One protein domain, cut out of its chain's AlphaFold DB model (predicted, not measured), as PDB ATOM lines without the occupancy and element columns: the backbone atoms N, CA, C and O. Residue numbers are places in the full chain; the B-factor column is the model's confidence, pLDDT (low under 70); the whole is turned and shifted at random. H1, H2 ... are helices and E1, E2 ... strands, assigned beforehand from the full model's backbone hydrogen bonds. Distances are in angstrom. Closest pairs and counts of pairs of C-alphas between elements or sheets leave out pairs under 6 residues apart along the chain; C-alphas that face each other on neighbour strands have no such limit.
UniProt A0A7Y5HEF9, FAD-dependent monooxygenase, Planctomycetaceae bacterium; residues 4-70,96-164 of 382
ATOM      1  N   ASP A   4      -1.870 -19.294 -23.621       97.62
ATOM      2  CA  ASP A   4      -2.520 -18.539 -24.695       97.62
ATOM      3  C   ASP A   4      -2.243 -17.048 -24.530       97.62
ATOM      4  O   ASP A   4      -1.796 -16.387 -25.468       97.62
ATOM      5  N   ILE A   5      -2.421 -16.533 -23.310       98.00
ATOM      6  CA  ILE A   5      -2.243 -15.113 -23.004       98.00
ATOM      7  C   ILE A   5      -1.367 -14.940 -21.762       98.00
ATOM      8  O   ILE A   5      -1.632 -15.515 -20.707       98.00
ATOM      9  N   ALA A   6      -0.343 -14.095 -21.881       97.88
ATOM     10  CA  ALA A   6       0.377 -13.524 -20.751       97.88
ATOM     11  C   ALA A   6      -0.027 -12.057 -20.566       97.88
ATOM     12  O   ALA A   6       0.075 -11.251 -21.492       97.88
ATOM     13  N   ILE A   7      -0.459 -11.703 -19.360       98.19
ATOM     14  CA  ILE A   7      -0.853 -10.345 -18.979       98.19
ATOM     15  C   ILE A   7       0.124  -9.844 -17.919       98.19
ATOM     16  O   ILE A   7       0.400 -10.538 -16.944       98.19
ATOM     17  N   VAL A   8       0.657  -8.638 -18.086       97.31
ATOM     18  CA  VAL A   8       1.580  -8.042 -17.107       97.31
ATOM     19  C   VAL A   8       0.915  -6.836 -16.469       97.31
ATOM     20  O   VAL A   8       0.665  -5.854 -17.158       97.31
ATOM     21  N   GLY A   9       0.641  -6.915 -15.164       95.75
ATOM     22  CA  GLY A   9      -0.026  -5.889 -14.358       95.75
ATOM     23  C   GLY A   9      -1.390  -6.330 -13.811       95.75
ATOM     24  O   GLY A   9      -2.351  -6.496 -14.552       95.75
ATOM     25  N   GLY A  10      -1.500  -6.433 -12.486       94.31
ATOM     26  CA  GLY A  10      -2.701  -6.789 -11.720       94.31
ATOM     27  C   GLY A  10      -3.574  -5.593 -11.327       94.31
ATOM     28  O   GLY A  10      -4.176  -5.569 -10.256       94.31
ATOM     29  N   GLY A  11      -3.604  -4.546 -12.155       92.75
ATOM     30  CA  GLY A  11      -4.565  -3.448 -12.010       92.75
ATOM     31  C   GLY A  11      -5.964  -3.832 -12.520       92.75
ATOM     32  O   GLY A  11      -6.126  -4.918 -13.073       92.75
ATOM     33  N   PRO A  12      -6.967  -2.936 -12.413       92.62
ATOM     34  CA  PRO A  12      -8.325  -3.218 -12.888       92.62
ATOM     35  C   PRO A  12      -8.369  -3.652 -14.357       92.62
ATOM     36  O   PRO A  12      -9.013  -4.640 -14.675       92.62
ATOM     37  N   ALA A  13      -7.614  -2.986 -15.239       92.62
ATOM     38  CA  ALA A  13      -7.556  -3.349 -16.656       92.62
ATOM     39  C   ALA A  13      -7.000  -4.767 -16.889       92.62
ATOM     40  O   ALA A  13      -7.589  -5.542 -17.636       92.62
ATOM     41  N   GLY A  14      -5.890  -5.120 -16.232       96.12
ATOM     42  CA  GLY A  14      -5.277  -6.441 -16.382       96.12
ATOM     43  C   GLY A  14      -6.134  -7.558 -15.789       96.12
ATOM     44  O   GLY A  14      -6.318  -8.584 -16.435       96.12
ATOM     45  N   LEU A  15      -6.725  -7.334 -14.610       97.00
ATOM     46  CA  LEU A  15      -7.624  -8.299 -13.974       97.00
ATOM     47  C   LEU A  15      -8.915  -8.489 -14.781       97.00
ATOM     48  O   LEU A  15      -9.273  -9.629 -15.059       97.00
ATOM     49  N   ALA A  16      -9.567  -7.412 -15.228       96.56
ATOM     50  CA  ALA A  16     -10.763  -7.504 -16.070       96.56
ATOM     51  C   ALA A  16     -10.475  -8.253 -17.379       96.56
ATOM     52  O   ALA A  16     -11.217  -9.158 -17.748       96.56
ATOM     53  N   CYS A  17      -9.355  -7.937 -18.037       97.25
ATOM     54  CA  CYS A  17      -8.927  -8.641 -19.242       97.25
ATOM     55  C   CYS A  17      -8.633 -10.124 -18.973       97.25
ATOM     56  O   CYS A  17      -8.993 -10.970 -19.787       97.25
ATOM     57  N   SER A  18      -8.022 -10.451 -17.828       98.19
ATOM     58  CA  SER A  18      -7.730 -11.839 -17.456       98.19
ATOM     59  C   SER A  18      -8.994 -12.665 -17.217       98.19
ATOM     60  O   SER A  18      -9.061 -13.794 -17.689       98.19
ATOM     61  N   ILE A  19      -9.995 -12.078 -16.551       98.38
ATOM     62  CA  ILE A  19     -11.297 -12.699 -16.274       98.38
ATOM     63  C   ILE A  19     -12.020 -12.966 -17.594       98.38
ATOM     64  O   ILE A  19     -12.420 -14.093 -17.851       98.38
ATOM     65  N   GLU A  20     -12.115 -11.955 -18.460       97.19
ATOM     66  CA  GLU A  20     -12.789 -12.074 -19.757       97.19
ATOM     67  C   GLU A  20     -12.102 -13.073 -20.701       97.19
ATOM     68  O   GLU A  20     -12.751 -13.784 -21.463       97.19
ATOM     69  N   ALA A  21     -10.771 -13.136 -20.685       97.25
ATOM     70  CA  ALA A  21     -10.037 -14.103 -21.492       97.25
ATOM     71  C   ALA A  21     -10.216 -15.537 -20.972       97.25
ATOM     72  O   ALA A  21     -10.427 -16.456 -21.765       97.25
ATOM     73  N   ALA A  22     -10.136 -15.727 -19.654       97.94
ATOM     74  CA  ALA A  22     -10.282 -17.035 -19.030       97.94
ATOM     75  C   ALA A  22     -11.716 -17.576 -19.144       97.94
ATOM     76  O   ALA A  22     -11.884 -18.748 -19.472       97.94
ATOM     77  N   SER A  23     -12.738 -16.719 -19.022       96.38
ATOM     78  CA  SER A  23     -14.148 -17.105 -19.207       96.38
ATOM     79  C   SER A  23     -14.454 -17.602 -20.629       96.38
ATOM     80  O   SER A  23     -15.406 -18.349 -20.853       96.38
ATOM     81  N   ARG A  24     -13.607 -17.244 -21.603       96.81
ATOM     82  CA  ARG A  24     -13.638 -17.743 -22.990       96.81
ATOM     83  C   ARG A  24     -12.821 -19.025 -23.199       96.81
ATOM     84  O   ARG A  24     -12.648 -19.455 -24.338       96.81
ATOM     85  N   GLY A  25     -12.312 -19.632 -22.128       97.06
ATOM     86  CA  GLY A  25     -11.565 -20.892 -22.147       97.06
ATOM     87  C   GLY A  25     -10.083 -20.761 -22.506       97.06
ATOM     88  O   GLY A  25      -9.441 -21.772 -22.787       97.06
ATOM     89  N   LEU A  26      -9.523 -19.547 -22.517       98.06
ATOM     90  CA  LEU A  26      -8.103 -19.337 -22.812       98.06
ATOM     91  C   LEU A  26      -7.240 -19.597 -21.574       98.06
ATOM     92  O   LEU A  26      -7.586 -19.208 -20.459       98.06
ATOM     93  N   SER A  27      -6.061 -20.189 -21.765       98.25
ATOM     94  CA  SER A  27      -5.082 -20.349 -20.690       98.25
ATOM     95  C   SER A  27      -4.344 -19.030 -20.425       98.25
ATOM     96  O   SER A  27      -3.465 -18.607 -21.183       98.25
ATOM     97  N   VAL A  28      -4.696 -18.369 -19.321       98.62
ATOM     98  CA  VAL A  28      -4.170 -17.044 -18.958       98.62
ATOM     99  C   VAL A  28      -3.177 -17.144 -17.803       98.62
ATOM    100  O   VAL A  28      -3.454 -17.776 -16.785       98.62
ATOM    101  N   VAL A  29      -2.033 -16.473 -17.942       98.38
ATOM    102  CA  VAL A  29      -1.147 -16.127 -16.822       98.38
ATOM    103  C   VAL A  29      -1.132 -14.615 -16.642       98.38
ATOM    104  O   VAL A  29      -0.949 -13.878 -17.612       98.38
ATOM    105  N   LEU A  30      -1.301 -14.145 -15.409       98.38
ATOM    106  CA  LEU A  30      -1.156 -12.736 -15.061       98.38
ATOM    107  C   LEU A  30      -0.017 -12.564 -14.056       98.38
ATOM    108  O   LEU A  30       0.032 -13.222 -13.020       98.38
ATOM    109  N   LEU A  31       0.904 -11.660 -14.380       97.56
ATOM    110  CA  LEU A  31       2.115 -11.365 -13.618       97.56
ATOM    111  C   LEU A  31       1.959  -9.988 -12.960       97.56
ATOM    112  O   LEU A  31       1.862  -8.978 -13.661       97.56
ATOM    113  N   GLU A  32       1.945  -9.926 -11.630       95.62
ATOM    114  CA  GLU A  32       1.925  -8.672 -10.867       95.62
ATOM    115  C   GLU A  32       3.160  -8.579  -9.973       95.62
ATOM    116  O   GLU A  32       3.522  -9.512  -9.262       95.62
ATOM    117  N   ARG A  33       3.804  -7.408  -9.982       93.62
ATOM    118  CA  ARG A  33       5.034  -7.161  -9.216       93.62
ATOM    119  C   ARG A  33       4.799  -6.993  -7.709       93.62
ATOM    120  O   ARG A  33       5.744  -7.091  -6.933       93.62
ATOM    121  N   ARG A  34       3.573  -6.668  -7.294       91.88
ATOM    122  CA  ARG A  34       3.154  -6.524  -5.890       91.88
ATOM    123  C   ARG A  34       2.394  -7.766  -5.421       91.88
ATOM    124  O   ARG A  34       2.058  -8.634  -6.221       91.88
ATOM    125  N   ALA A  35       2.136  -7.830  -4.121       92.88
ATOM    126  CA  ALA A  35       1.146  -8.742  -3.567       92.88
ATOM    127  C   ALA A  35      -0.269  -8.156  -3.715       92.88
ATOM    128  O   ALA A  35      -0.443  -6.934  -3.821       92.88
ATOM    129  N   PHE A  36      -1.273  -9.025  -3.717       92.31
ATOM    130  CA  PHE A  36      -2.680  -8.656  -3.651       92.31
ATOM    131  C   PHE A  36      -3.181  -8.575  -2.193       92.31
ATOM    132  O   PHE A  36      -2.665  -9.281  -1.328       92.31
ATOM    133  N   PRO A  37      -4.214  -7.756  -1.907       88.38
ATOM    134  CA  PRO A  37      -4.818  -6.771  -2.801       88.38
ATOM    135  C   PRO A  37      -3.870  -5.593  -3.061       88.38
ATOM    136  O   PRO A  37      -3.119  -5.155  -2.194       88.38
ATOM    137  N   CYS A  38      -3.919  -5.049  -4.276       80.88
ATOM    138  CA  CYS A  38      -3.114  -3.884  -4.619       80.88
ATOM    139  C   CYS A  38      -3.690  -2.633  -3.948       80.88
ATOM    140  O   CYS A  38      -4.700  -2.097  -4.414       80.88
ATOM    141  N   ASP A  39      -3.007  -2.135  -2.920       81.94
ATOM    142  CA  ASP A  39      -3.335  -0.852  -2.307       81.94
ATOM    143  C   ASP A  39      -2.763   0.320  -3.127       81.94
ATOM    144  O   ASP A  39      -1.624   0.292  -3.615       81.94
ATOM    145  N   LYS A  40      -3.601   1.333  -3.342       76.06
ATOM    146  CA  LYS A  40      -3.286   2.615  -3.977       76.06
ATOM    147  C   LYS A  40      -4.179   3.670  -3.330       76.06
ATOM    148  O   LYS A  40      -5.351   3.407  -3.087       76.06
ATOM    149  N   ALA A  41      -3.647   4.876  -3.137       68.12
ATOM    150  CA  ALA A  41      -4.322   5.958  -2.414       68.12
ATOM    151  C   ALA A  41      -5.688   6.388  -2.999       68.12
ATOM    152  O   ALA A  41      -6.470   7.037  -2.312       68.12
ATOM    153  N   CYS A  42      -5.992   6.041  -4.253       69.31
ATOM    154  CA  CYS A  42      -7.246   6.383  -4.919       69.31
ATOM    155  C   CYS A  42      -8.319   5.298  -4.719       69.31
ATOM    156  O   CYS A  42      -8.112   4.152  -5.116       69.31
ATOM    157  N   GLY A  43      -9.481   5.667  -4.166       73.75
ATOM    158  CA  GLY A  43     -10.722   4.897  -4.330       73.75
ATOM    159  C   GLY A  43     -11.259   4.999  -5.762       73.75
ATOM    160  O   GLY A  43     -10.777   5.816  -6.545       73.75
ATOM    161  N   GLU A  44     -12.248   4.178  -6.110       84.62
ATOM    162  CA  GLU A  44     -12.795   4.131  -7.472       84.62
ATOM    163  C   GLU A  44     -14.244   4.628  -7.463       84.62
ATOM    164  O   GLU A  44     -15.102   4.030  -6.816       84.62
ATOM    165  N   GLY A  45     -14.526   5.725  -8.167       91.56
ATOM    166  CA  GLY A  45     -15.892   6.168  -8.457       91.56
ATOM    167  C   GLY A  45     -16.364   5.543  -9.764       91.56
ATOM    168  O   GLY A  45     -16.057   6.054 -10.839       91.56
ATOM    169  N   VAL A  46     -17.083   4.424  -9.690       92.44
ATOM    170  CA  VAL A  46     -17.501   3.668 -10.875       92.44
ATOM    171  C   VAL A  46     -18.849   4.186 -11.374       92.44
ATOM    172  O   VAL A  46     -19.854   4.113 -10.670       92.44
ATOM    173  N   MET A  47     -18.857   4.720 -12.596       92.38
ATOM    174  CA  MET A  47     -20.057   5.211 -13.292       92.38
ATOM    175  C   MET A  47     -20.987   4.056 -13.711       92.38
ATOM    176  O   MET A  47     -20.504   2.925 -13.810       92.38
ATOM    177  N   PRO A  48     -22.276   4.313 -14.032       90.88
ATOM    178  CA  PRO A  48     -23.249   3.263 -14.367       90.88
ATOM    179  C   PRO A  48     -22.749   2.231 -15.388       90.88
ATOM    180  O   PRO A  48     -22.890   1.030 -15.182       90.88
ATOM    181  N   GLU A  49     -22.082   2.675 -16.456       87.88
ATOM    182  CA  GLU A  49     -21.549   1.765 -17.478       87.88
ATOM    183  C   GLU A  49     -20.422   0.870 -16.947       87.88
ATOM    184  O   GLU A  49     -20.366  -0.323 -17.234       87.88
ATOM    185  N   GLY A  50     -19.555   1.412 -16.089       91.44
ATOM    186  CA  GLY A  50     -18.534   0.617 -15.411       91.44
ATOM    187  C   GLY A  50     -19.142  -0.404 -14.447       91.44
ATOM    188  O   GLY A  50     -18.624  -1.513 -14.332       91.44
ATOM    189  N   LEU A  51     -20.261  -0.074 -13.793       93.12
ATOM    190  CA  LEU A  51     -20.981  -1.020 -12.938       93.12
ATOM    191  C   LEU A  51     -21.559  -2.180 -13.744       93.12
ATOM    192  O   LEU A  51     -21.444  -3.318 -13.300       93.12
ATOM    193  N   ARG A  52     -22.092  -1.919 -14.946       92.00
ATOM    194  CA  ARG A  52     -22.538  -2.979 -15.868       92.00
ATOM    195  C   ARG A  52     -21.398  -3.920 -16.246       92.00
ATOM    196  O   ARG A  52     -21.595  -5.129 -16.265       92.00
ATOM    197  N   VAL A  53     -20.197  -3.388 -16.478       94.00
ATOM    198  CA  VAL A  53     -19.005  -4.213 -16.734       94.00
ATOM    199  C   VAL A  53     -18.641  -5.065 -15.511       94.00
ATOM    200  O   VAL A  53     -18.369  -6.252 -15.657       94.00
ATOM    201  N   LEU A  54     -18.661  -4.501 -14.297       95.25
ATOM    202  CA  LEU A  54     -18.389  -5.271 -13.074       95.25
ATOM    203  C   LEU A  54     -19.437  -6.362 -12.814       95.25
ATOM    204  O   LEU A  54     -19.081  -7.426 -12.307       95.25
ATOM    205  N   GLU A  55     -20.701  -6.102 -13.143       95.06
ATOM    206  CA  GLU A  55     -21.792  -7.081 -13.083       95.06
ATOM    207  C   GLU A  55     -21.550  -8.220 -14.079       95.06
ATOM    208  O   GLU A  55     -21.527  -9.384 -13.687       95.06
ATOM    209  N   ALA A  56     -21.278  -7.887 -15.346       95.38
ATOM    210  CA  ALA A  56     -21.031  -8.858 -16.411       95.38
ATOM    211  C   ALA A  56     -19.824  -9.764 -16.121       95.38
ATOM    212  O   ALA A  56     -19.840 -10.946 -16.451       95.38
ATOM    213  N   LEU A  57     -18.795  -9.226 -15.463       96.75
ATOM    214  CA  LEU A  57     -17.616  -9.981 -15.034       96.75
ATOM    215  C   LEU A  57     -17.830 -10.765 -13.724       96.75
ATOM    216  O   LEU A  57     -16.898 -11.417 -13.260       96.75
ATOM    217  N   GLY A  58     -19.002 -10.679 -13.087       96.81
ATOM    218  CA  GLY A  58     -19.302 -11.348 -11.814       96.81
ATOM    219  C   GLY A  58     -18.610 -10.738 -10.587       96.81
ATOM    220  O   GLY A  58     -18.675 -11.295  -9.494       96.81
ATOM    221  N   ILE A  59     -17.956  -9.584 -10.729       97.06
ATOM    222  CA  ILE A  59     -17.214  -8.918  -9.646       97.06
ATOM    223  C   ILE A  59     -18.174  -8.222  -8.678       97.06
ATOM    224  O   ILE A  59     -17.908  -8.157  -7.478       97.06
ATOM    225  N   ARG A  60     -19.299  -7.691  -9.182       94.88
ATOM    226  CA  ARG A  60     -20.231  -6.892  -8.371       94.88
ATOM    227  C   ARG A  60     -20.793  -7.661  -7.174       94.88
ATOM    228  O   ARG A  60     -20.940  -7.061  -6.106       94.88
ATOM    229  N   ALA A  61     -21.040  -8.960  -7.344       95.12
ATOM    230  CA  ALA A  61     -21.554  -9.865  -6.315       95.12
ATOM    231  C   ALA A  61     -20.547 -10.154  -5.187       95.12
ATOM    232  O   ALA A  61     -20.947 -10.531  -4.089       95.12
ATOM    233  N   LEU A  62     -19.250  -9.945  -5.433       96.50
ATOM    234  CA  LEU A  62     -18.175 -10.178  -4.464       96.50
ATOM    235  C   LEU A  62     -17.867  -8.941  -3.602       96.50
ATOM    236  O   LEU A  62     -17.020  -8.995  -2.711       96.50
ATOM    237  N   LEU A  63     -18.523  -7.810  -3.873       95.62
ATOM    238  CA  LEU A  63     -18.307  -6.561  -3.150       95.62
ATOM    239  C   LEU A  63     -19.242  -6.441  -1.947       95.62
ATOM    240  O   LEU A  63     -20.467  -6.437  -2.087       95.62
ATOM    241  N   SER A  64     -18.652  -6.240  -0.770       94.81
ATOM    242  CA  SER A  64     -19.397  -5.926   0.449       94.81
ATOM    243  C   SER A  64     -20.048  -4.540   0.357       94.81
ATOM    244  O   SER A  64     -19.380  -3.579  -0.044       94.81
ATOM    245  N   PRO A  65     -21.311  -4.379   0.797       93.56
ATOM    246  CA  PRO A  65     -21.931  -3.065   0.943       93.56
ATOM    247  C   PRO A  65     -21.123  -2.103   1.824       93.56
ATOM    248  O   PRO A  65     -21.114  -0.912   1.551       93.56
ATOM    249  N   ASN A  66     -20.392  -2.608   2.826       95.19
ATOM    250  CA  ASN A  66     -19.579  -1.774   3.723       95.19
ATOM    251  C   ASN A  66     -18.336  -1.176   3.045       95.19
ATOM    252  O   ASN A  66     -17.758  -0.217   3.550       95.19
ATOM    253  N   ASP A  67     -17.923  -1.731   1.905       94.12
ATOM    254  CA  ASP A  67     -16.810  -1.219   1.104       94.12
ATOM    255  C   ASP A  67     -17.275  -0.322  -0.050       94.12
ATOM    256  O   ASP A  67     -16.456   0.113  -0.869       94.12
ATOM    257  N   CYS A  68     -18.582  -0.056  -0.119       95.06
ATOM    258  CA  CYS A  68     -19.228   0.644  -1.214       95.06
ATOM    259  C   CYS A  68     -20.080   1.821  -0.712       95.06
ATOM    260  O   CYS A  68     -20.754   1.732   0.309       95.06
ATOM    261  N   ALA A  69     -20.117   2.908  -1.476       95.12
ATOM    262  CA  ALA A  69     -20.971   4.062  -1.222       95.12
ATOM    263  C   ALA A  69     -21.701   4.456  -2.517       95.12
ATOM    264  O   ALA A  69     -21.045   4.859  -3.479       95.12
ATOM    265  N   PRO A  70     -23.037   4.320  -2.602       94.62
ATOM    266  CA  PRO A  70     -23.772   4.714  -3.799       94.62
ATOM    267  C   PRO A  70     -23.791   6.238  -3.950       94.62
ATOM    268  O   PRO A  70     -23.953   6.964  -2.971       94.62
ATOM    269  N   ILE A  96     -16.160   2.775  -4.536       94.81
ATOM    270  CA  ILE A  96     -15.678   1.474  -4.063       94.81
ATOM    271  C   ILE A  96     -14.285   1.652  -3.469       94.81
ATOM    272  O   ILE A  96     -13.397   2.262  -4.083       94.81
ATOM    273  N   ARG A  97     -14.056   1.090  -2.277       93.19
ATOM    274  CA  ARG A  97     -12.710   1.040  -1.698       93.19
ATOM    275  C   ARG A  97     -11.777   0.249  -2.609       93.19
ATOM    276  O   ARG A  97     -12.052  -0.884  -2.996       93.19
ATOM    277  N   ARG A  98     -10.611   0.826  -2.891       91.19
ATOM    278  CA  ARG A  98      -9.623   0.275  -3.829       91.19
ATOM    279  C   ARG A  98      -9.168  -1.142  -3.505       91.19
ATOM    280  O   ARG A  98      -9.029  -1.971  -4.407       91.19
ATOM    281  N   VAL A  99      -8.943  -1.405  -2.222       93.81
ATOM    282  CA  VAL A  99      -8.550  -2.721  -1.711       93.81
ATOM    283  C   VAL A  99      -9.667  -3.750  -1.877       93.81
ATOM    284  O   VAL A  99      -9.383  -4.870  -2.290       93.81
ATOM    285  N   ALA A 100     -10.927  -3.354  -1.669       94.69
ATOM    286  CA  ALA A 100     -12.088  -4.226  -1.831       94.69
ATOM    287  C   ALA A 100     -12.319  -4.584  -3.301       94.69
ATOM    288  O   ALA A 100     -12.450  -5.761  -3.628       94.69
ATOM    289  N   LEU A 101     -12.253  -3.598  -4.209       95.19
ATOM    290  CA  LEU A 101     -12.320  -3.870  -5.647       95.19
ATOM    291  C   LEU A 101     -11.188  -4.803  -6.085       95.19
ATOM    292  O   LEU A 101     -11.429  -5.780  -6.785       95.19
ATOM    293  N   SER A 102      -9.952  -4.533  -5.652       94.94
ATOM    294  CA  SER A 102      -8.814  -5.389  -5.996       94.94
ATOM    295  C   SER A 102      -9.001  -6.818  -5.489       94.94
ATOM    296  O   SER A 102      -8.687  -7.747  -6.226       94.94
ATOM    297  N   ALA A 103      -9.481  -6.998  -4.257       95.81
ATOM    298  CA  ALA A 103      -9.714  -8.315  -3.676       95.81
ATOM    299  C   ALA A 103     -10.817  -9.074  -4.428       95.81
ATOM    300  O   ALA A 103     -10.603 -10.222  -4.808       95.81
ATOM    301  N   ALA A 104     -11.941  -8.415  -4.720       97.06
ATOM    302  CA  ALA A 104     -13.050  -8.993  -5.477       97.06
ATOM    303  C   ALA A 104     -12.623  -9.422  -6.892       97.06
ATOM    304  O   ALA A 104     -12.907 -10.536  -7.320       97.06
ATOM    305  N   MET A 105     -11.870  -8.577  -7.603       97.38
ATOM    306  CA  MET A 105     -11.355  -8.907  -8.937       97.38
ATOM    307  C   MET A 105     -10.347 -10.061  -8.912       97.38
ATOM    308  O   MET A 105     -10.355 -10.902  -9.805       97.38
ATOM    309  N   VAL A 106      -9.479 -10.121  -7.898       97.88
ATOM    310  CA  VAL A 106      -8.524 -11.227  -7.724       97.88
ATOM    311  C   VAL A 106      -9.249 -12.530  -7.407       97.88
ATOM    312  O   VAL A 106      -8.916 -13.555  -7.993       97.88
ATOM    313  N   ALA A 107     -10.241 -12.494  -6.516       97.88
ATOM    314  CA  ALA A 107     -11.072 -13.651  -6.204       97.88
ATOM    315  C   ALA A 107     -11.760 -14.169  -7.472       97.88
ATOM    316  O   ALA A 107     -11.599 -15.340  -7.811       97.88
ATOM    317  N   ARG A 108     -12.385 -13.273  -8.247       98.25
ATOM    318  CA  ARG A 108     -13.020 -13.640  -9.512       98.25
ATOM    319  C   ARG A 108     -12.040 -14.225 -10.530       98.25
ATOM    320  O   ARG A 108     -12.331 -15.238 -11.149       98.25
ATOM    321  N   ALA A 109     -10.861 -13.628 -10.688       98.19
ATOM    322  CA  ALA A 109      -9.839 -14.158 -11.589       98.19
ATOM    323  C   ALA A 109      -9.379 -15.571 -11.179       98.19
ATOM    324  O   ALA A 109      -9.155 -16.416 -12.043       98.19
ATOM    325  N   ARG A 110      -9.271 -15.854  -9.872       97.62
ATOM    326  CA  ARG A 110      -8.959 -17.204  -9.372       97.62
ATOM    327  C   ARG A 110     -10.091 -18.193  -9.651       97.62
ATOM    328  O   ARG A 110      -9.796 -19.319 -10.035       97.62
ATOM    329  N   GLU A 111     -11.349 -17.782  -9.487       97.81
ATOM    330  CA  GLU A 111     -12.526 -18.604  -9.816       97.81
ATOM    331  C   GLU A 111     -12.559 -18.999 -11.300       97.81
ATOM    332  O   GLU A 111     -12.847 -20.148 -11.615       97.81
ATOM    333  N   GLU A 112     -12.190 -18.081 -12.197       97.88
ATOM    334  CA  GLU A 112     -12.079 -18.334 -13.645       97.88
ATOM    335  C   GLU A 112     -10.830 -19.148 -14.040       97.88
ATOM    336  O   GLU A 112     -10.617 -19.445 -15.213       97.88
ATOM    337  N   GLY A 113      -9.967 -19.513 -13.085       97.75
ATOM    338  CA  GLY A 113      -8.783 -20.337 -13.347       97.75
ATOM    339  C   GLY A 113      -7.569 -19.583 -13.902       97.75
ATOM    340  O   GLY A 113      -6.672 -20.203 -14.480       97.75
ATOM    341  N   VAL A 114      -7.493 -18.261 -13.720       98.50
ATOM    342  CA  VAL A 114      -6.312 -17.465 -14.101       98.50
ATOM    343  C   VAL A 114      -5.098 -17.863 -13.244       98.50
ATOM    344  O   VAL A 114      -5.160 -17.852 -12.013       98.50
ATOM    345  N   ASP A 115      -3.949 -18.144 -13.878       98.00
ATOM    346  CA  ASP A 115      -2.655 -18.332 -13.194       98.00
ATOM    347  C   ASP A 115      -2.119 -16.967 -12.733       98.00
ATOM    348  O   ASP A 115      -1.414 -16.272 -13.468       98.00
ATOM    349  N   LEU A 116      -2.514 -16.553 -11.526       97.88
ATOM    350  CA  LEU A 116      -2.050 -15.320 -10.893       97.88
ATOM    351  C   LEU A 116      -0.699 -15.532 -10.210       97.88
ATOM    352  O   LEU A 116      -0.585 -16.298  -9.252       97.88
ATOM    353  N   ARG A 117       0.311 -14.778 -10.644       96.69
ATOM    354  CA  ARG A 117       1.652 -14.787 -10.053       96.69
ATOM    355  C   ARG A 117       1.991 -13.423  -9.478       96.69
ATOM    356  O   ARG A 117       2.204 -12.453 -10.205       96.69
ATOM    357  N   GLU A 118       2.035 -13.377  -8.157       95.50
ATOM    358  CA  GLU A 118       2.408 -12.206  -7.368       95.50
ATOM    359  C   GLU A 118       3.930 -12.109  -7.234       95.50
ATOM    360  O   GLU A 118       4.648 -13.092  -7.422       95.50
ATOM    361  N   GLN A 119       4.430 -10.912  -6.918       94.69
ATOM    362  CA  GLN A 119       5.872 -10.636  -6.817       94.69
ATOM    363  C   GLN A 119       6.659 -11.047  -8.084       94.69
ATOM    364  O   GLN A 119       7.857 -11.340  -8.038       94.69
ATOM    365  N   ALA A 120       5.984 -11.043  -9.236       94.88
ATOM    366  CA  ALA A 120       6.526 -11.431 -10.527       94.88
ATOM    367  C   ALA A 120       6.915 -10.182 -11.331       94.88
ATOM    368  O   ALA A 120       6.065  -9.421 -11.799       94.88
ATOM    369  N   PHE A 121       8.217  -9.964 -11.502       92.25
ATOM    370  CA  PHE A 121       8.753  -8.857 -12.291       92.25
ATOM    371  C   PHE A 121       8.991  -9.306 -13.725       92.25
ATOM    372  O   PHE A 121       9.606 -10.346 -13.943       92.25
ATOM    373  N   VAL A 122       8.575  -8.495 -14.696       94.12
ATOM    374  CA  VAL A 122       8.884  -8.718 -16.113       94.12
ATOM    375  C   VAL A 122       9.928  -7.704 -16.554       94.12
ATOM    376  O   VAL A 122       9.723  -6.495 -16.428       94.12
ATOM    377  N   LYS A 123      11.068  -8.207 -17.028       89.94
ATOM    378  CA  LYS A 123      12.227  -7.399 -17.430       89.94
ATOM    379  C   LYS A 123      12.163  -7.015 -18.904       89.94
ATOM    380  O   LYS A 123      12.597  -5.930 -19.277       89.94
ATOM    381  N   GLY A 124      11.595  -7.891 -19.726       91.44
ATOM    382  CA  GLY A 124      11.478  -7.702 -21.161       91.44
ATOM    383  C   GLY A 124      10.789  -8.883 -21.827       91.44
ATOM    384  O   GLY A 124      10.281  -9.789 -21.163       91.44
ATOM    385  N   PHE A 125      10.761  -8.863 -23.155       95.38
ATOM    386  CA  PHE A 125      10.207  -9.945 -23.954       95.38
ATOM    387  C   PHE A 125      10.913 -10.039 -25.304       95.38
ATOM    388  O   PHE A 125      11.481  -9.062 -25.791       95.38
ATOM    389  N   GLN A 126      10.828 -11.209 -25.924       94.62
ATOM    390  CA  GLN A 126      11.278 -11.461 -27.286       94.62
ATOM    391  C   GLN A 126      10.100 -11.988 -28.101       94.62
ATOM    392  O   GLN A 126       9.336 -12.834 -27.632       94.62
ATOM    393  N   ARG A 127       9.924 -11.467 -29.318       92.75
ATOM    394  CA  ARG A 127       8.896 -11.955 -30.244       92.75
ATOM    395  C   ARG A 127       9.458 -13.109 -31.061       92.75
ATOM    396  O   ARG A 127      10.514 -12.968 -31.669       92.75
ATOM    397  N   ALA A 128       8.715 -14.201 -31.108       89.50
ATOM    398  CA  ALA A 128       8.883 -15.290 -32.056       89.50
ATOM    399  C   ALA A 128       7.729 -15.245 -33.081       89.50
ATOM    400  O   ALA A 128       6.742 -14.544 -32.847       89.50
ATOM    401  N   PRO A 129       7.805 -15.976 -34.211       89.38
ATOM    402  CA  PRO A 129       6.790 -15.899 -35.267       89.38
ATOM    403  C   PRO A 129       5.352 -16.129 -34.783       89.38
ATOM    404  O   PRO A 129       4.443 -15.446 -35.237       89.38
ATOM    405  N   ASN A 130       5.163 -17.043 -33.827       91.38
ATOM    406  CA  ASN A 130       3.847 -17.425 -33.314       91.38
ATOM    407  C   ASN A 130       3.740 -17.313 -31.787       91.38
ATOM    408  O   ASN A 130       2.785 -17.840 -31.226       91.38
ATOM    409  N   SER A 131       4.711 -16.720 -31.096       95.44
ATOM    410  CA  SER A 131       4.696 -16.612 -29.633       95.44
ATOM    411  C   SER A 131       5.520 -15.428 -29.137       95.44
ATOM    412  O   SER A 131       6.234 -14.759 -29.883       95.44
ATOM    413  N   VAL A 132       5.405 -15.153 -27.846       96.06
ATOM    414  CA  VAL A 132       6.185 -14.166 -27.120       96.06
ATOM    415  C   VAL A 132       6.819 -14.863 -25.927       96.06
ATOM    416  O   VAL A 132       6.126 -15.495 -25.130       96.06
ATOM    417  N   LEU A 133       8.137 -14.734 -25.802       96.50
ATOM    418  CA  LEU A 133       8.898 -15.223 -24.661       96.50
ATOM    419  C   LEU A 133       9.162 -14.059 -23.703       96.50
ATOM    420  O   LEU A 133       9.880 -13.124 -24.050       96.50
ATOM    421  N   LEU A 134       8.569 -14.100 -22.514       95.94
ATOM    422  CA  LEU A 134       8.758 -13.110 -21.459       95.94
ATOM    423  C   LEU A 134       9.952 -13.502 -20.582       95.94
ATOM    424  O   LEU A 134      10.015 -14.631 -20.097       95.94
ATOM    425  N   ASP A 135      10.844 -12.547 -20.320       94.69
ATOM    426  CA  ASP A 135      11.881 -12.664 -19.289       94.69
ATOM    427  C   ASP A 135      11.318 -12.158 -17.955       94.69
ATOM    428  O   ASP A 135      11.015 -10.967 -17.801       94.69
ATOM    429  N   THR A 136      11.144 -13.075 -16.998       94.69
ATOM    430  CA  THR A 136      10.538 -12.784 -15.696       94.69
ATOM    431  C   THR A 136      11.445 -13.181 -14.534       94.69
ATOM    432  O   THR A 136      12.330 -14.025 -14.668       94.69
ATOM    433  N   SER A 137      11.204 -12.617 -13.348       95.19
ATOM    434  CA  SER A 137      11.892 -13.017 -12.112       95.19
ATOM    435  C   SER A 137      11.633 -14.468 -11.697       95.19
ATOM    436  O   SER A 137      12.379 -14.997 -10.881       95.19
ATOM    437  N   LEU A 138      10.604 -15.111 -12.255       93.06
ATOM    438  CA  LEU A 138      10.224 -16.499 -11.978       93.06
ATOM    439  C   LEU A 138      10.719 -17.470 -13.066       93.06
ATOM    440  O   LEU A 138      10.307 -18.628 -13.094       93.06
ATOM    441  N   GLY A 139      11.576 -16.996 -13.975       93.44
ATOM    442  CA  GLY A 139      12.015 -17.724 -15.165       93.44
ATOM    443  C   GLY A 139      11.219 -17.356 -16.425       93.44
ATOM    444  O   GLY A 139      10.273 -16.562 -16.365       93.44
ATOM    445  N   PRO A 140      11.614 -17.887 -17.592       94.56
ATOM    446  CA  PRO A 140      10.978 -17.556 -18.858       94.56
ATOM    447  C   PRO A 140       9.542 -18.089 -18.940       94.56
ATOM    448  O   PRO A 140       9.255 -19.218 -18.536       94.56
ATOM    449  N   ILE A 141       8.640 -17.285 -19.504       96.06
ATOM    450  CA  ILE A 141       7.244 -17.665 -19.758       96.06
ATOM    451  C   ILE A 141       6.940 -17.445 -21.233       96.06
ATOM    452  O   ILE A 141       7.102 -16.343 -21.742       96.06
ATOM    453  N   GLU A 142       6.468 -18.485 -21.912       96.94
ATOM    454  CA  GLU A 142       6.047 -18.392 -23.308       96.94
ATOM    455  C   GLU A 142       4.520 -18.271 -23.408       96.94
ATOM    456  O   GLU A 142       3.792 -19.051 -22.782       96.94
ATOM    457  N   ALA A 143       4.039 -17.324 -24.216       97.69
ATOM    458  CA  ALA A 143       2.619 -17.148 -24.511       97.69
ATOM    459  C   ALA A 143       2.352 -16.850 -25.993       97.69
ATOM    460  O   ALA A 143       3.228 -16.346 -26.689       97.69
ATOM    461  N   SER A 144       1.145 -17.128 -26.490       96.88
ATOM    462  CA  SER A 144       0.748 -16.757 -27.862       96.88
ATOM    463  C   SER A 144       0.527 -15.245 -28.010       96.88
ATOM    464  O   SER A 144       0.885 -14.669 -29.035       96.88
ATOM    465  N   LEU A 145      -0.014 -14.593 -26.977       95.50
ATOM    466  CA  LEU A 145      -0.268 -13.152 -26.929       95.50
ATOM    467  C   LEU A 145       0.266 -12.542 -25.626       95.50
ATOM    468  O   LEU A 145       0.111 -13.115 -24.549       95.50
ATOM    469  N   LEU A 146       0.856 -11.348 -25.727       95.88
ATOM    470  CA  LEU A 146       1.273 -10.528 -24.588       95.88
ATOM    471  C   LEU A 146       0.398  -9.275 -24.487       95.88
ATOM    472  O   LEU A 146       0.349  -8.484 -25.429       95.88
ATOM    473  N   ILE A 147      -0.217  -9.060 -23.325       95.81
ATOM    474  CA  ILE A 147      -0.968  -7.846 -22.987       95.81
ATOM    475  C   ILE A 147      -0.193  -7.054 -21.929       95.81
ATOM    476  O   ILE A 147       0.023  -7.516 -20.807       95.81
ATOM    477  N   ALA A 148       0.227  -5.839 -22.288       94.00
ATOM    478  CA  ALA A 148       0.916  -4.922 -21.385       94.00
ATOM    479  C   ALA A 148      -0.101  -4.049 -20.625       94.00
ATOM    480  O   ALA A 148      -0.629  -3.084 -21.173       94.00
ATOM    481  N   ALA A 149      -0.368  -4.394 -19.363       94.62
ATOM    482  CA  ALA A 149      -1.238  -3.667 -18.431       94.62
ATOM    483  C   ALA A 149      -0.446  -3.117 -17.217       94.62
ATOM    484  O   ALA A 149      -0.983  -2.904 -16.129       94.62
ATOM    485  N   ASP A 150       0.853  -2.871 -17.405       90.94
ATOM    486  CA  ASP A 150       1.871  -2.602 -16.379       90.94
ATOM    487  C   ASP A 150       2.024  -1.107 -16.020       90.94
ATOM    488  O   ASP A 150       2.890  -0.715 -15.232       90.94
ATOM    489  N   GLY A 151       1.116  -0.269 -16.526       86.56
ATOM    490  CA  GLY A 151       0.897   1.108 -16.083       86.56
ATOM    491  C   GLY A 151       1.886   2.144 -16.630       86.56
ATOM    492  O   GLY A 151       2.612   1.921 -17.594       86.56
ATOM    493  N   LEU A 152       1.903   3.331 -16.010       80.88
ATOM    494  CA  LEU A 152       2.599   4.521 -16.528       80.88
ATOM    495  C   LEU A 152       4.111   4.306 -16.754       80.88
ATOM    496  O   LEU A 152       4.681   4.815 -17.723       80.88
ATOM    497  N   ALA A 153       4.731   3.507 -15.881       82.00
ATOM    498  CA  ALA A 153       6.152   3.161 -15.894       82.00
ATOM    499  C   ALA A 153       6.455   1.830 -16.620       82.00
ATOM    500  O   ALA A 153       7.490   1.219 -16.350       82.00
ATOM    501  N   SER A 154       5.553   1.384 -17.504       86.31
ATOM    502  CA  SER A 154       5.606   0.118 -18.248       86.31
ATOM    503  C   SER A 154       7.010  -0.219 -18.778       86.31
ATOM    504  O   SER A 154       7.464   0.429 -19.728       86.31
ATOM    505  N   PRO A 155       7.731  -1.213 -18.213       86.06
ATOM    506  CA  PRO A 155       8.949  -1.745 -18.828       86.06
ATOM    507  C   PRO A 155       8.681  -2.373 -20.199       86.06
ATOM    508  O   PRO A 155       9.536  -2.280 -21.078       86.06
ATOM    509  N   LEU A 156       7.494  -2.945 -20.427       89.81
ATOM    510  CA  LEU A 156       7.158  -3.558 -21.712       89.81
ATOM    511  C   LEU A 156       7.032  -2.536 -22.841       89.81
ATOM    512  O   LEU A 156       7.477  -2.804 -23.956       89.81
ATOM    513  N   ARG A 157       6.494  -1.341 -22.564       85.62
ATOM    514  CA  ARG A 157       6.476  -0.230 -23.529       85.62
ATOM    515  C   ARG A 157       7.891   0.125 -23.984       85.62
ATOM    516  O   ARG A 157       8.105   0.351 -25.173       85.62
ATOM    517  N   ARG A 158       8.842   0.147 -23.045       84.12
ATOM    518  CA  ARG A 158      10.262   0.434 -23.310       84.12
ATOM    519  C   ARG A 158      10.907  -0.665 -24.138       84.12
ATOM    520  O   ARG A 158      11.429  -0.392 -25.211       84.12
ATOM    521  N   ALA A 159      10.745  -1.916 -23.712       85.56
ATOM    522  CA  ALA A 159      11.233  -3.082 -24.445       85.56
ATOM    523  C   ALA A 159      10.651  -3.183 -25.870       85.56
ATOM    524  O   ALA A 159      11.314  -3.669 -26.779       85.56
ATOM    525  N   ALA A 160       9.431  -2.683 -26.091       85.44
ATOM    526  CA  ALA A 160       8.803  -2.626 -27.408       85.44
ATOM    527  C   ALA A 160       9.287  -1.460 -28.298       85.44
ATOM    528  O   ALA A 160       8.746  -1.291 -29.391       85.44
ATOM    529  N   GLY A 161      10.221  -0.618 -27.836       81.81
ATOM    530  CA  GLY A 161      10.663   0.579 -28.562       81.81
ATOM    531  C   GLY A 161       9.556   1.626 -28.722       81.81
ATOM    532  O   GLY A 161       9.497   2.334 -29.725       81.81
ATOM    533  N   ARG A 162       8.614   1.687 -27.771       76.12
ATOM    534  CA  ARG A 162       7.463   2.610 -27.798       76.12
ATOM    535  C   ARG A 162       7.621   3.792 -26.837       76.12
ATOM    536  O   ARG A 162       6.636   4.451 -26.509       76.12
ATOM    537  N   GLU A 163       8.835   4.053 -26.360       72.25
ATOM    538  CA  GLU A 163       9.166   5.281 -25.626       72.25
ATOM    539  C   GLU A 163       9.162   6.502 -26.547       72.25
ATOM    540  O   GLU A 163       9.362   6.375 -27.749       72.25
ATOM    541  N   GLY A 164       8.871   7.684 -25.997       65.81
ATOM    542  CA  GLY A 164       8.882   8.955 -26.739       65.81
ATOM    543  C   GLY A 164       7.711   9.172 -27.708       65.81
ATOM    544  O   GLY A 164       7.273  10.301 -27.891       65.81
TER     545      GLY A 164
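AT A GLANCE: This is residues 4 to 70 and 96 to 164 of the 382 residues of the protein "FAD-dependent monooxygenase" of Planctomycetaceae bacterium (UniProt A0A7Y5HEF9). A strongly twisted wall of six strands has one helix, H1, packed along its E1 and E2 part, with a second helix, H3, side by side with H1 and only grazing the sheet. E8 bends, and beyond it the hairpin of E6 and E7 makes the far part of the wall, where the short helix H4 packs on the same face as H1. On the other side of H1 and H3, away from the sheet, short E3, H2 and E4 make a loose outlying end. The 136 printed residues include four named helices and eight named strands, in the order E1 H1 E2 E3 H2 E4 H3 E5 E6 E7 E8 H4, and the class is mixed, helices and strands. The mixed sheet runs E5 E2 E1 E8 E7 E6; the whole is compact, with a radius of gyration of the C-alphas of 15.3 A and spans of 47 by 33 by 25 A.

IN THESE COORDINATES: Find C-alpha 4 at (-2.520, -18.539, -24.695), where E1, residues 4 to 8, begins and runs 13.6 A. H1 follows as residues 12 to 23, 16.3 A long, then E2 as residues 28 to 31. After residues 32 to 43, which have no named element, come E3, residues 44 to 46, and H2, residues 48 to 56, 12.5 A long. E4, residues 68 to 70, ends at the cut. Past it, look for C-alpha 98 at (-9.623, 0.275, -3.829), from which H3 runs 20.0 A to residue 111. E5 is residues 115 to 117; E6, residues 122 to 128, spans 17.2 A; E7, residues 131 to 136, spans 15.6 A. E8, residues 141 to 148, bends by 105 degrees at residue 144. H4, residues 155 to 159, ends at C-alpha 159, (11.233, -3.082, -24.445).

HOW THE PARTS SIT: Begin in the sheet with E1 and E2, parallel, where N 29 and O 5 are 3.0 A apart, within hydrogen-bond range. With H1 they form a strand-helix-strand unit, two parallel neighbour strands with a helix between, and its crossover is right-handed. E5, an edge strand, is parallel to E2, with N 117 and O 30 at 2.9 A. On the other side of E1, E8 is parallel to it over residues 145 to 148, with N 147 and O 6 at 2.9 A. Residues 141 to 143 of E8 pair with E7 instead, antiparallel, with N 143 and O 132 at 2.9 A. E6, E7 and E8 form a meander, each strand the antiparallel neighbour of the one before; in the hairpin of E6 and E7, N 126 and O 133 are 2.8 A apart. H1 is on the sheet at a height of 9.1 A, over E2 and E1, and on the local plane stands at 14 degrees to E1, along the strands; this gives two layers, a helix on one face of a sheet. H1 and H3 touch, closest at the C-alphas of Ile 19 and Ala 109, 5.1 A, at a shallow tilt of 18 degrees, the same way. H4 is on the same face as H1, at a height of 7.5 A, and its Ala 159 comes closest to E6 at Gly 124, 5.7 A between C-alphas. H2 is not on the sheet, and it is only just apart from H1, at 8.5 A. E3 and E4 are near each other, with 5 pairs of C-alphas within 10 A, and both pair with no named strand. In H1, H2, H3 and H4 every O i to N i+4 pair is within hydrogen-bond range.

THE WHOLE: The two C-alphas farthest apart, those of Asn 66 and Pro 129, are 49.1 A from each other. Residues 71 to 95 are not printed, and C-alphas 70 and 96 are 8.7 A apart across the cut. The links E2 to E3 and H2 to E4 are long. The mean pLDDT of the printed part is 92.9; look at residues 41 to 42 and residue 164 for values under 70.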